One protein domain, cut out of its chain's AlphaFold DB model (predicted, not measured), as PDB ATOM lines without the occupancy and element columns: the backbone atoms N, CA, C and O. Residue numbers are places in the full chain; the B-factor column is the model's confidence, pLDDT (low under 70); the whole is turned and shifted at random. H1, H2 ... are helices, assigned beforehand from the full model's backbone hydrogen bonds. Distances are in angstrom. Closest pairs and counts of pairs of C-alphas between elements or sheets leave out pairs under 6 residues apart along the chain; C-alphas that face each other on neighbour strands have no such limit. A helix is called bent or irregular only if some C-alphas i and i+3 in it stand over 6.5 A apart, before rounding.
ATOM      1  N   LYS A  23     -21.739  35.977  50.062       44.31
ATOM      2  CA  LYS A  23     -20.366  36.438  50.243       44.31
ATOM      3  C   LYS A  23     -19.850  36.875  48.881       44.31
ATOM      4  O   LYS A  23     -19.444  36.040  48.089       44.31
ATOM      5  N   GLU A  24     -19.855  38.186  48.644       53.47
ATOM      6  CA  GLU A  24     -18.938  38.803  47.681       53.47
ATOM      7  C   GLU A  24     -17.548  38.175  47.837       53.47
ATOM      8  O   GLU A  24     -17.024  38.138  48.962       53.47
ATOM      9  N   ASP A  25     -16.970  37.706  46.729       67.19
ATOM     10  CA  ASP A  25     -15.587  37.247  46.684       67.19
ATOM     11  C   ASP A  25     -14.672  38.275  47.364       67.19
ATOM     12  O   ASP A  25     -14.840  39.489  47.176       67.19
ATOM     13  N   PRO A  26     -13.694  37.833  48.171       71.50
ATOM     14  CA  PRO A  26     -12.820  38.745  48.898       71.50
ATOM     15  C   PRO A  26     -12.065  39.684  47.943       71.50
ATOM     16  O   PRO A  26     -11.784  40.827  48.311       71.50
ATOM     17  N   LEU A  27     -11.803  39.243  46.704       72.75
ATOM     18  CA  LEU A  27     -11.185  40.055  45.657       72.75
ATOM     19  C   LEU A  27     -12.135  41.158  45.179       72.75
ATOM     20  O   LEU A  27     -11.752  42.326  45.152       72.75
ATOM     21  N   THR A  28     -13.393  40.812  44.899       74.00
ATOM     22  CA  THR A  28     -14.452  41.766  44.537       74.00
ATOM     23  C   THR A  28     -14.641  42.811  45.631       74.00
ATOM     24  O   THR A  28     -14.706  44.008  45.350       74.00
ATOM     25  N   ARG A  29     -14.623  42.384  46.898       79.94
ATOM     26  CA  ARG A  29     -14.692  43.282  48.055       79.94
ATOM     27  C   ARG A  29     -13.472  44.197  48.159       79.94
ATOM     28  O   ARG A  29     -13.628  45.373  48.490       79.94
ATOM     29  N   CYS A  30     -12.268  43.677  47.924       83.56
ATOM     30  CA  CYS A  30     -11.051  44.482  47.951       83.56
ATOM     31  C   CYS A  30     -11.058  45.517  46.824       83.56
ATOM     32  O   CYS A  30     -10.918  46.712  47.086       83.56
ATOM     33  N   MET A  31     -11.355  45.085  45.599       83.31
ATOM     34  CA  MET A  31     -11.486  45.950  44.432       83.31
ATOM     35  C   MET A  31     -12.532  47.050  44.666       83.31
ATOM     36  O   MET A  31     -12.256  48.221  44.421       83.31
ATOM     37  N   ALA A  32     -13.693  46.714  45.235       82.50
ATOM     38  CA  ALA A  32     -14.746  47.680  45.543       82.50
ATOM     39  C   ALA A  32     -14.352  48.726  46.606       82.50
ATOM     40  O   ALA A  32     -14.930  49.815  46.628       82.50
ATOM     41  N   ARG A  33     -13.383  48.423  47.485       85.94
ATOM     42  CA  ARG A  33     -12.903  49.347  48.530       85.94
ATOM     43  C   ARG A  33     -11.656  50.127  48.134       85.94
ATOM     44  O   ARG A  33     -11.557  51.300  48.474       85.94
ATOM     45  N   LYS A  34     -10.699  49.466  47.489       89.06
ATOM     46  CA  LYS A  34      -9.349  49.983  47.231       89.06
ATOM     47  C   LYS A  34      -9.161  50.441  45.789       89.06
ATOM     48  O   LYS A  34      -8.516  51.452  45.564       89.06
ATOM     49  N   CYS A  35      -9.809  49.760  44.846       88.44
ATOM     50  CA  CYS A  35      -9.650  49.985  43.406       88.44
ATOM     51  C   CYS A  35     -10.933  50.451  42.725       88.44
ATOM     52  O   CYS A  35     -11.108  50.294  41.520       88.44
ATOM     53  N   ARG A  36     -11.864  51.024  43.492       89.50
ATOM     54  CA  ARG A  36     -13.160  51.482  42.987       89.50
ATOM     55  C   ARG A  36     -13.053  52.440  41.789       89.50
ATOM     56  O   ARG A  36     -13.822  52.242  40.846       89.50
ATOM     57  N   PRO A  37     -12.173  53.466  41.781       89.19
ATOM     58  CA  PRO A  37     -12.091  54.362  40.632       89.19
ATOM     59  C   PRO A  37     -11.580  53.641  39.378       89.19
ATOM     60  O   PRO A  37     -12.166  53.814  38.310       89.19
ATOM     61  N   GLN A  38     -10.583  52.766  39.509       89.75
ATOM     62  CA  GLN A  38     -10.043  51.971  38.404       89.75
ATOM     63  C   GLN A  38     -11.063  50.941  37.905       89.75
ATOM     64  O   GLN A  38     -11.253  50.792  36.702       89.75
ATOM     65  N   ALA A  39     -11.802  50.299  38.813       84.62
ATOM     66  CA  ALA A  39     -12.854  49.345  38.473       84.62
ATOM     67  C   ALA A  39     -14.006  50.032  37.731       84.62
ATOM     68  O   ALA A  39     -14.517  49.511  36.741       84.62
ATOM     69  N   SER A  40     -14.384  51.241  38.156       87.75
ATOM     70  CA  SER A  40     -15.389  52.040  37.455       87.75
ATOM     71  C   SER A  40     -14.902  52.508  36.080       87.75
ATOM     72  O   SER A  40     -15.681  52.491  35.128       87.75
ATOM     73  N   ALA A  41     -13.631  52.900  35.957       87.00
ATOM     74  CA  ALA A  41     -13.032  53.274  34.677       87.00
ATOM     75  C   ALA A  41     -12.973  52.080  33.710       87.00
ATOM     76  O   ALA A  41     -13.347  52.210  32.546       87.00
ATOM     77  N   CYS A  42     -12.590  50.905  34.210       84.38
ATOM     78  CA  CYS A  42     -12.580  49.667  33.443       84.38
ATOM     79  C   CYS A  42     -13.992  49.263  32.999       84.38
ATOM     80  O   CYS A  42     -14.201  48.992  31.824       84.38
ATOM     81  N   ALA A  43     -14.993  49.339  33.884       84.38
ATOM     82  CA  ALA A  43     -16.384  49.029  33.540       84.38
ATOM     83  C   ALA A  43     -16.976  49.957  32.461       84.38
ATOM     84  O   ALA A  43     -17.859  49.552  31.710       84.38
ATOM     85  N   LYS A  44     -16.499  51.205  32.377       89.62
ATOM     86  CA  LYS A  44     -16.899  52.172  31.339       89.62
ATOM     87  C   LYS A  44     -16.117  52.012  30.036       89.62
ATOM     88  O   LYS A  44     -16.523  52.569  29.017       89.62
ATOM     89  N   THR A  45     -15.006  51.283  30.064       89.88
ATOM     90  CA  THR A  45     -14.135  51.100  28.908       89.88
ATOM     91  C   THR A  45     -14.487  49.800  28.210       89.88
ATOM     92  O   THR A  45     -14.351  48.709  28.762       89.88
ATOM     93  N   LYS A  46     -14.945  49.920  26.964       90.56
ATOM     94  CA  LYS A  46     -15.270  48.763  26.130       90.56
ATOM     95  C   LYS A  46     -14.024  47.893  25.947       90.56
ATOM     96  O   LYS A  46     -12.962  48.420  25.629       90.56
ATOM     97  N   GLY A  47     -14.156  46.583  26.139       82.94
ATOM     98  CA  GLY A  47     -13.038  45.654  25.999       82.94
ATOM     99  C   GLY A  47     -12.128  45.558  27.220       82.94
ATOM    100  O   GLY A  47     -11.201  44.762  27.191       82.94
ATOM    101  N   CYS A  48     -12.354  46.311  28.305       84.12
ATOM    102  CA  CYS A  48     -11.453  46.247  29.459       84.12
ATOM    103  C   CYS A  48     -11.474  44.874  30.147       84.12
ATOM    104  O   CYS A  48     -10.422  44.277  30.355       84.12
ATOM    105  N   ALA A  49     -12.663  44.351  30.459       78.62
ATOM    106  CA  ALA A  49     -12.801  43.032  31.077       78.62
ATOM    107  C   ALA A  49     -12.323  41.909  30.141       78.62
ATOM    108  O   ALA A  49     -11.617  41.001  30.572       78.62
ATOM    109  N   GLU A  50     -12.657  42.007  28.852       81.81
ATOM    110  CA  GLU A  50     -12.221  41.061  27.818       81.81
ATOM    111  C   GLU A  50     -10.694  41.061  27.657       81.81
ATOM    112  O   GLU A  50     -10.102  39.993  27.512       81.81
ATOM    113  N   ASN A  51     -10.044  42.228  27.760       83.56
ATOM    114  CA  ASN A  51      -8.589  42.336  27.711       83.56
ATOM    115  C   ASN A  51      -7.938  41.642  28.910       83.56
ATOM    116  O   ASN A  51      -7.068  40.803  28.724       83.56
ATOM    117  N   ILE A  52      -8.405  41.921  30.135       81.31
ATOM    118  CA  ILE A  52      -7.877  41.268  31.348       81.31
ATOM    119  C   ILE A  52      -8.007  39.745  31.236       81.31
ATOM    120  O   ILE A  52      -7.046  39.028  31.515       81.31
ATOM    121  N   GLN A  53      -9.171  39.260  30.794       77.62
ATOM    122  CA  GLN A  53      -9.435  37.834  30.618       77.62
ATOM    123  C   GLN A  53      -8.489  37.221  29.575       77.62
ATOM    124  O   GLN A  53      -7.776  36.272  29.882       77.62
ATOM    125  N   SER A  54      -8.402  37.822  28.384       79.62
ATOM    126  CA  SER A  54      -7.545  37.336  27.298       79.62
ATOM    127  C   SER A  54      -6.060  37.353  27.666       79.62
ATOM    128  O   SER A  54      -5.324  36.443  27.285       79.62
ATOM    129  N   CYS A  55      -5.603  38.366  28.409       80.81
ATOM    130  CA  CYS A  55      -4.231  38.421  28.902       80.81
ATOM    131  C   CYS A  55      -3.979  37.322  29.943       80.81
ATOM    132  O   CYS A  55      -2.939  36.667  29.902       80.81
ATOM    133  N   ALA A  56      -4.934  37.072  30.843       73.44
ATOM    134  CA  ALA A  56      -4.824  36.009  31.840       73.44
ATOM    135  C   ALA A  56      -4.799  34.609  31.200       73.44
ATOM    136  O   ALA A  56      -3.994  33.768  31.602       73.44
ATOM    137  N   ASP A  57      -5.616  34.371  30.170       70.38
ATOM    138  CA  ASP A  57      -5.608  33.120  29.398       70.38
ATOM    139  C   ASP A  57      -4.269  32.917  28.659       70.38
ATOM    140  O   ASP A  57      -3.713  31.813  28.633       70.38
ATOM    141  N   ALA A  58      -3.698  33.996  28.110       69.81
ATOM    142  CA  ALA A  58      -2.381  33.964  27.474       69.81
ATOM    143  C   ALA A  58      -1.257  33.637  28.474       69.81
ATOM    144  O   ALA A  58      -0.329  32.895  28.134       69.81
ATOM    145  N   LEU A  59      -1.368  34.142  29.709       68.06
ATOM    146  CA  LEU A  59      -0.440  33.844  30.796       68.06
ATOM    147  C   LEU A  59      -0.525  32.376  31.233       68.06
ATOM    148  O   LEU A  59       0.514  31.743  31.396       68.06
ATOM    149  N   GLN A  60      -1.730  31.805  31.354       63.31
ATOM    150  CA  GLN A  60      -1.897  30.380  31.682       63.31
ATOM    151  C   GLN A  60      -1.265  29.450  30.637       63.31
ATOM    152  O   GLN A  60      -0.834  28.353  30.978       63.31
ATOM    153  N   SER A  61      -1.204  29.883  29.375       63.06
ATOM    154  CA  SER A  61      -0.658  29.068  28.283       63.06
ATOM    155  C   SER A  61       0.858  29.182  28.106       63.06
ATOM    156  O   SER A  61       1.456  28.266  27.551       63.06
ATOM    157  N   ASN A  62       1.484  30.291  28.517       59.41
ATOM    158  CA  ASN A  62       2.900  30.557  28.217       59.41
ATOM    159  C   ASN A  62       3.774  30.890  29.439       59.41
ATOM    160  O   ASN A  62       4.978  31.040  29.257       59.41
ATOM    161  N   GLU A  63       3.198  31.051  30.641       63.25
ATOM    162  CA  GLU A  63       3.890  31.481  31.879       63.25
ATOM    163  C   GLU A  63       4.790  32.730  31.691       63.25
ATOM    164  O   GLU A  63       5.749  32.965  32.426       63.25
ATOM    165  N   ASP A  64       4.483  33.560  30.688       69.81
ATOM    166  CA  ASP A  64       5.303  34.694  30.266       69.81
ATOM    167  C   ASP A  64       4.677  36.007  30.744       69.81
ATOM    168  O   ASP A  64       3.692  36.511  30.196       69.81
ATOM    169  N   LEU A  65       5.248  36.537  31.822       67.00
ATOM    170  CA  LEU A  65       4.734  37.706  32.530       67.00
ATOM    171  C   LEU A  65       5.003  39.022  31.811       67.00
ATOM    172  O   LEU A  65       4.177  39.927  31.888       67.00
ATOM    173  N   ASP A  66       6.092  39.107  31.053       71.88
ATOM    174  CA  ASP A  66       6.389  40.276  30.224       71.88
ATOM    175  C   ASP A  66       5.331  40.438  29.124       71.88
ATOM    176  O   ASP A  66       4.888  41.548  28.810       71.88
ATOM    177  N   LYS A  67       4.840  39.315  28.583       75.19
ATOM    178  CA  LYS A  67       3.707  39.324  27.650       75.19
ATOM    179  C   LYS A  67       2.393  39.684  28.323       75.19
ATOM    180  O   LYS A  67       1.574  40.340  27.688       75.19
ATOM    181  N   PHE A  68       2.179  39.276  29.573       76.12
ATOM    182  CA  PHE A  68       0.986  39.663  30.327       76.12
ATOM    183  C   PHE A  68       0.944  41.173  30.579       76.12
ATOM    184  O   PHE A  68      -0.074  41.804  30.297       76.12
ATOM    185  N   ASP A  69       2.058  41.757  31.021       77.50
ATOM    186  CA  ASP A  69       2.186  43.200  31.235       77.50
ATOM    187  C   ASP A  69       1.951  43.976  29.929       77.50
ATOM    188  O   ASP A  69       1.053  44.816  29.841       77.50
ATOM    189  N   THR A  70       2.645  43.577  28.860       82.25
ATOM    190  CA  THR A  70       2.474  44.159  27.519       82.25
ATOM    191  C   THR A  70       1.033  44.015  27.009       82.25
ATOM    192  O   THR A  70       0.492  44.922  26.377       82.25
ATOM    193  N   CYS A  71       0.381  42.886  27.294       83.56
ATOM    194  CA  CYS A  71      -1.006  42.641  26.915       83.56
ATOM    195  C   CYS A  71      -1.971  43.571  27.665       83.56
ATOM    196  O   CYS A  71      -2.868  44.152  27.052       83.56
ATOM    197  N   LEU A  72      -1.769  43.791  28.966       82.31
ATOM    198  CA  LEU A  72      -2.587  44.729  29.740       82.31
ATOM    199  C   LEU A  72      -2.408  46.177  29.274       82.31
ATOM    200  O   LEU A  72      -3.378  46.937  29.249       82.31
ATOM    201  N   GLN A  73      -1.205  46.553  28.837       86.12
ATOM    202  CA  GLN A  73      -0.935  47.894  28.310       86.12
ATOM    203  C   GLN A  73      -1.735  48.227  27.037       86.12
ATOM    204  O   GLN A  73      -1.939  49.405  26.741       86.12
ATOM    205  N   THR A  74      -2.252  47.227  26.308       87.06
ATOM    206  CA  THR A  74      -3.104  47.470  25.125       87.06
ATOM    207  C   THR A  74      -4.407  48.197  25.471       87.06
ATOM    208  O   THR A  74      -4.923  48.963  24.655       87.06
ATOM    209  N   VAL A  75      -4.917  48.012  26.695       88.88
ATOM    210  CA  VAL A  75      -6.072  48.740  27.225       88.88
ATOM    211  C   VAL A  75      -5.658  49.418  28.536       88.88
ATOM    212  O   VAL A  75      -5.647  48.765  29.581       88.88
ATOM    213  N   PRO A  76      -5.388  50.737  28.542       87.31
ATOM    214  CA  PRO A  76      -4.818  51.433  29.702       87.31
ATOM    215  C   PRO A  76      -5.625  51.281  30.997       87.31
ATOM    216  O   PRO A  76      -5.067  51.198  32.087       87.31
ATOM    217  N   THR A  77      -6.954  51.198  30.903       88.62
ATOM    218  CA  THR A  77      -7.816  50.989  32.077       88.62
ATOM    219  C   THR A  77      -7.742  49.575  32.637       88.62
ATOM    220  O   THR A  77      -8.042  49.382  33.812       88.62
ATOM    221  N   SER A  78      -7.371  48.592  31.812       85.19
ATOM    222  CA  SER A  78      -7.147  47.216  32.257       85.19
ATOM    223  C   SER A  78      -5.850  47.112  33.049       85.19
ATOM    224  O   SER A  78      -5.852  46.551  34.142       85.19
ATOM    225  N   TYR A  79      -4.795  47.766  32.554       86.81
ATOM    226  CA  TYR A  79      -3.525  47.909  33.251       86.81
ATOM    227  C   TYR A  79      -3.701  48.613  34.598       86.81
ATOM    228  O   TYR A  79      -3.392  48.032  35.629       86.81
ATOM    229  N   ALA A  80      -4.318  49.800  34.613       86.94
ATOM    230  CA  ALA A  80      -4.523  50.571  35.841       86.94
ATOM    231  C   ALA A  80      -5.379  49.829  36.887       86.94
ATOM    232  O   ALA A  80      -5.161  49.960  38.093       86.94
ATOM    233  N   LEU A  81      -6.377  49.051  36.447       86.31
ATOM    234  CA  LEU A  81      -7.148  48.206  37.358       86.31
ATOM    235  C   LEU A  81      -6.283  47.089  37.934       86.31
ATOM    236  O   LEU A  81      -6.289  46.895  39.148       86.31
ATOM    237  N   MET A  82      -5.545  46.375  37.086       83.88
ATOM    238  CA  MET A  82      -4.694  45.283  37.538       83.88
ATOM    239  C   MET A  82      -3.584  45.763  38.464       83.88
ATOM    240  O   MET A  82      -3.424  45.172  39.525       83.88
ATOM    241  N   GLU A  83      -2.903  46.858  38.131       84.81
ATOM    242  CA  GLU A  83      -1.905  47.522  38.976       84.81
ATOM    243  C   GLU A  83      -2.475  47.816  40.370       84.81
ATOM    244  O   GLU A  83      -1.946  47.336  41.371       84.81
ATOM    245  N   CYS A  84      -3.641  48.468  40.447       87.25
ATOM    246  CA  CYS A  84      -4.269  48.738  41.737       87.25
ATOM    247  C   CYS A  84      -4.572  47.456  42.527       87.25
ATOM    248  O   CYS A  84      -4.378  47.415  43.746       87.25
ATOM    249  N   ILE A  85      -5.073  46.416  41.852       83.44
ATOM    250  CA  ILE A  85      -5.382  45.140  42.497       83.44
ATOM    251  C   ILE A  85      -4.088  44.475  42.997       83.44
ATOM    252  O   ILE A  85      -4.080  43.979  44.122       83.44
ATOM    253  N   PHE A  86      -2.996  44.504  42.234       77.81
ATOM    254  CA  PHE A  86      -1.705  43.972  42.673       77.81
ATOM    255  C   PHE A  86      -1.164  44.715  43.894       77.81
ATOM    256  O   PHE A  86      -0.722  44.082  44.847       77.81
ATOM    257  N   GLU A  87      -1.248  46.043  43.911       84.00
ATOM    258  CA  GLU A  87      -0.736  46.847  45.022       84.00
ATOM    259  C   GLU A  87      -1.591  46.728  46.291       84.00
ATOM    260  O   GLU A  87      -1.070  46.748  47.405       84.00
ATOM    261  N   ASN A  88      -2.918  46.621  46.149       84.12
ATOM    262  CA  ASN A  88      -3.847  46.768  47.276       84.12
ATOM    263  C   ASN A  88      -4.577  45.481  47.675       84.12
ATOM    264  O   ASN A  88      -5.189  45.443  48.746       84.12
ATOM    265  N   CYS A  89      -4.565  44.458  46.820       79.88
ATOM    266  CA  CYS A  89      -5.319  43.216  46.992       79.88
ATOM    267  C   CYS A  89      -4.445  41.950  46.891       79.88
ATOM    268  O   CYS A  89      -5.000  40.848  46.852       79.88
ATOM    269  N   ALA A  90      -3.112  42.081  46.920       66.75
ATOM    270  CA  ALA A  90      -2.163  40.961  46.871       66.75
ATOM    271  C   ALA A  90      -2.433  39.872  47.927       66.75
ATOM    272  O   ALA A  90      -2.350  38.680  47.625       66.75
ATOM    273  N   ASP A  91      -2.820  40.258  49.149       65.06
ATOM    274  CA  ASP A  91      -3.118  39.317  50.242       65.06
ATOM    275  C   ASP A  91      -4.303  38.394  49.931       65.06
ATOM    276  O   ASP A  91      -4.355  37.255  50.386       65.06
ATOM    277  N   VAL A  92      -5.249  38.881  49.128       60.88
ATOM    278  CA  VAL A  92      -6.427  38.129  48.691       60.88
ATOM    279  C   VAL A  92      -6.125  37.291  47.441       60.88
ATOM    280  O   VAL A  92      -6.805  36.307  47.167       60.88
ATOM    281  N   GLN A  93      -5.081  37.654  46.692       57.50
ATOM    282  CA  GLN A  93      -4.669  36.987  45.456       57.50
ATOM    283  C   GLN A  93      -3.726  35.796  45.659       57.50
ATOM    284  O   GLN A  93      -3.578  34.996  44.735       57.50
ATOM    285  N   ARG A  94      -3.135  35.620  46.850       51.25
ATOM    286  CA  ARG A  94      -2.246  34.481  47.171       51.25
ATOM    287  C   ARG A  94      -2.895  33.097  47.062       51.25
ATOM    288  O   ARG A  94      -2.171  32.108  47.026       51.25
ATOM    289  N   GLU A  95      -4.223  33.000  46.989       48.69
ATOM    290  CA  GLU A  95      -4.913  31.720  46.760       48.69
ATOM    291  C   GLU A  95      -4.963  31.308  45.274       48.69
ATOM    292  O   GLU A  95      -5.393  30.200  44.958       48.69
ATOM    293  N   SER A  96      -4.496  32.159  44.350       53.09
ATOM    294  CA  SER A  96      -4.388  31.837  42.924       53.09
ATOM    295  C   SER A  96      -2.920  31.610  42.542       53.09
ATOM    296  O   SER A  96      -2.111  32.536  42.544       53.09
ATOM    297  N   THR A  97      -2.562  30.368  42.202       47.44
ATOM    298  CA  THR A  97      -1.190  29.934  41.852       47.44
ATOM    299  C   THR A  97      -0.550  30.737  40.717       47.44
ATOM    300  O   THR A  97       0.668  30.880  40.679       47.44
ATOM    301  N   VAL A  98      -1.361  31.301  39.821       49.59
ATOM    302  CA  VAL A  98      -0.907  32.160  38.718       49.59
ATOM    303  C   VAL A  98      -0.396  33.509  39.238       49.59
ATOM    304  O   VAL A  98       0.620  34.001  38.764       49.59
ATOM    305  N   PHE A  99      -1.042  34.080  40.259       54.66
ATOM    306  CA  PHE A  99      -0.718  35.404  40.804       54.66
ATOM    307  C   PHE A  99       0.531  35.425  41.687       54.66
ATOM    308  O   PHE A  99       1.250  36.422  41.709       54.66
ATOM    309  N   GLU A 100       0.824  34.319  42.371       46.62
ATOM    310  CA  GLU A 100       2.065  34.150  43.142       46.62
ATOM    311  C   GLU A 100       3.307  34.281  42.242       46.62
ATOM    312  O   GLU A 100       4.319  34.843  42.664       46.62
ATOM    313  N   GLN A 101       3.218  33.826  40.984       50.09
ATOM    314  CA  GLN A 101       4.288  34.005  40.000       50.09
ATOM    315  C   GLN A 101       4.429  35.471  39.556       50.09
ATOM    316  O   GLN A 101       5.553  35.953  39.429       50.09
ATOM    317  N   ILE A 102       3.313  36.194  39.377       51.03
ATOM    318  CA  ILE A 102       3.321  37.620  38.993       51.03
ATOM    319  C   ILE A 102       3.957  38.478  40.095       51.03
ATOM    320  O   ILE A 102       4.860  39.270  39.832       51.03
ATOM    321  N   LEU A 103       3.535  38.283  41.350       46.06
ATOM    322  CA  LEU A 103       4.028  39.056  42.495       46.06
ATOM    323  C   LEU A 103       5.522  38.829  42.775       46.06
ATOM    324  O   LEU A 103       6.200  39.757  43.204       46.06
ATOM    325  N   LYS A 104       6.057  37.628  42.507       47.56
ATOM    326  CA  LYS A 104       7.492  37.319  42.678       47.56
ATOM    327  C   LYS A 104       8.412  37.992  41.662       47.56
ATOM    328  O   LYS A 104       9.612  38.022  41.901       47.56
ATOM    329  N   LYS A 105       7.885  38.467  40.531       45.12
ATOM    330  CA  LYS A 105       8.674  39.105  39.465       45.12
ATOM    331  C   LYS A 105       8.555  40.631  39.443       45.12
ATOM    332  O   LYS A 105       9.396  41.274  38.829       45.12
TER     333      LYS A 105
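AT A GLANCE: This is residues 23 to 105 of the 107 residues of an uncharacterized protein of Paramecium tetraurelia (UniProt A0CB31). A kinked helix, H5, runs through the middle of a small rounded body of helices, with H1 and H2 packed on one side of it. The helical hairpin of H3 and H4 leads away from the first end of H5, and H6 turns off from its last end, close to the far end of that hairpin. The printed part has 83 residues with six named helices, H1 to H6 along the chain, and no named strand; its class is all helix. It is compact, with a radius of gyration of the C-alphas of 12.1 A and spans of 31 by 28 by 20 A.

HOW THE PARTS SIT: H1, residues 26 to 34, touches the hub H5, residues 76 to 93, at a steep tilt of 61 degrees, opposite ways; their closest C-alphas, of Cys 30 and Cys 89, are 5.9 A apart. H2, residues 36 to 44, touches residues 77 to 84 of H5, closest at the C-alphas of Gln 38 and Leu 81, 4.9 A. H3, residues 48 to 62, touches H5 with residues 48 to 52 alone, closest at the C-alphas of Cys 48 and Ser 78, 5.2 A. H4, residues 65 to 73, forms a helical hairpin with H3 at a shallow tilt of 15 degrees; the closest C-alphas, of Cys 55 and Phe 68, are 5.5 A apart. H6, residues 97 to 105, touches H5 about perpendicular, at 76 degrees, closest at the C-alphas of Gln 93 and Phe 99, 6.3 A. Every O i to N i+4 pair is within hydrogen-bond range in H1, H2, H3 and H4, against 11 of 14 in H5 and 2 of 5 in H6, where 3 of 6 O i to N i+3 pairs are.

IN THESE COORDINATES: H1 begins at C-alpha 26 (-12.820, 38.745, 48.898). H3 measures 21.3 A from first to last C-alpha and H5 21.4 A. H5 has a kink of 64 degrees near residue 87 and is irregular, with C-alphas 88 and 91 8.1 A apart. H6 ends at C-alpha 105 (8.674, 39.105, 39.465).

THE WHOLE: The two C-alphas farthest apart, of Lys 23 and Asp 66, are 33.6 A apart. The printed part has no cut, and its five links are tight. The model's pLDDT is under 70 at residues 23 to 25, 58 to 65 and 90 to 105.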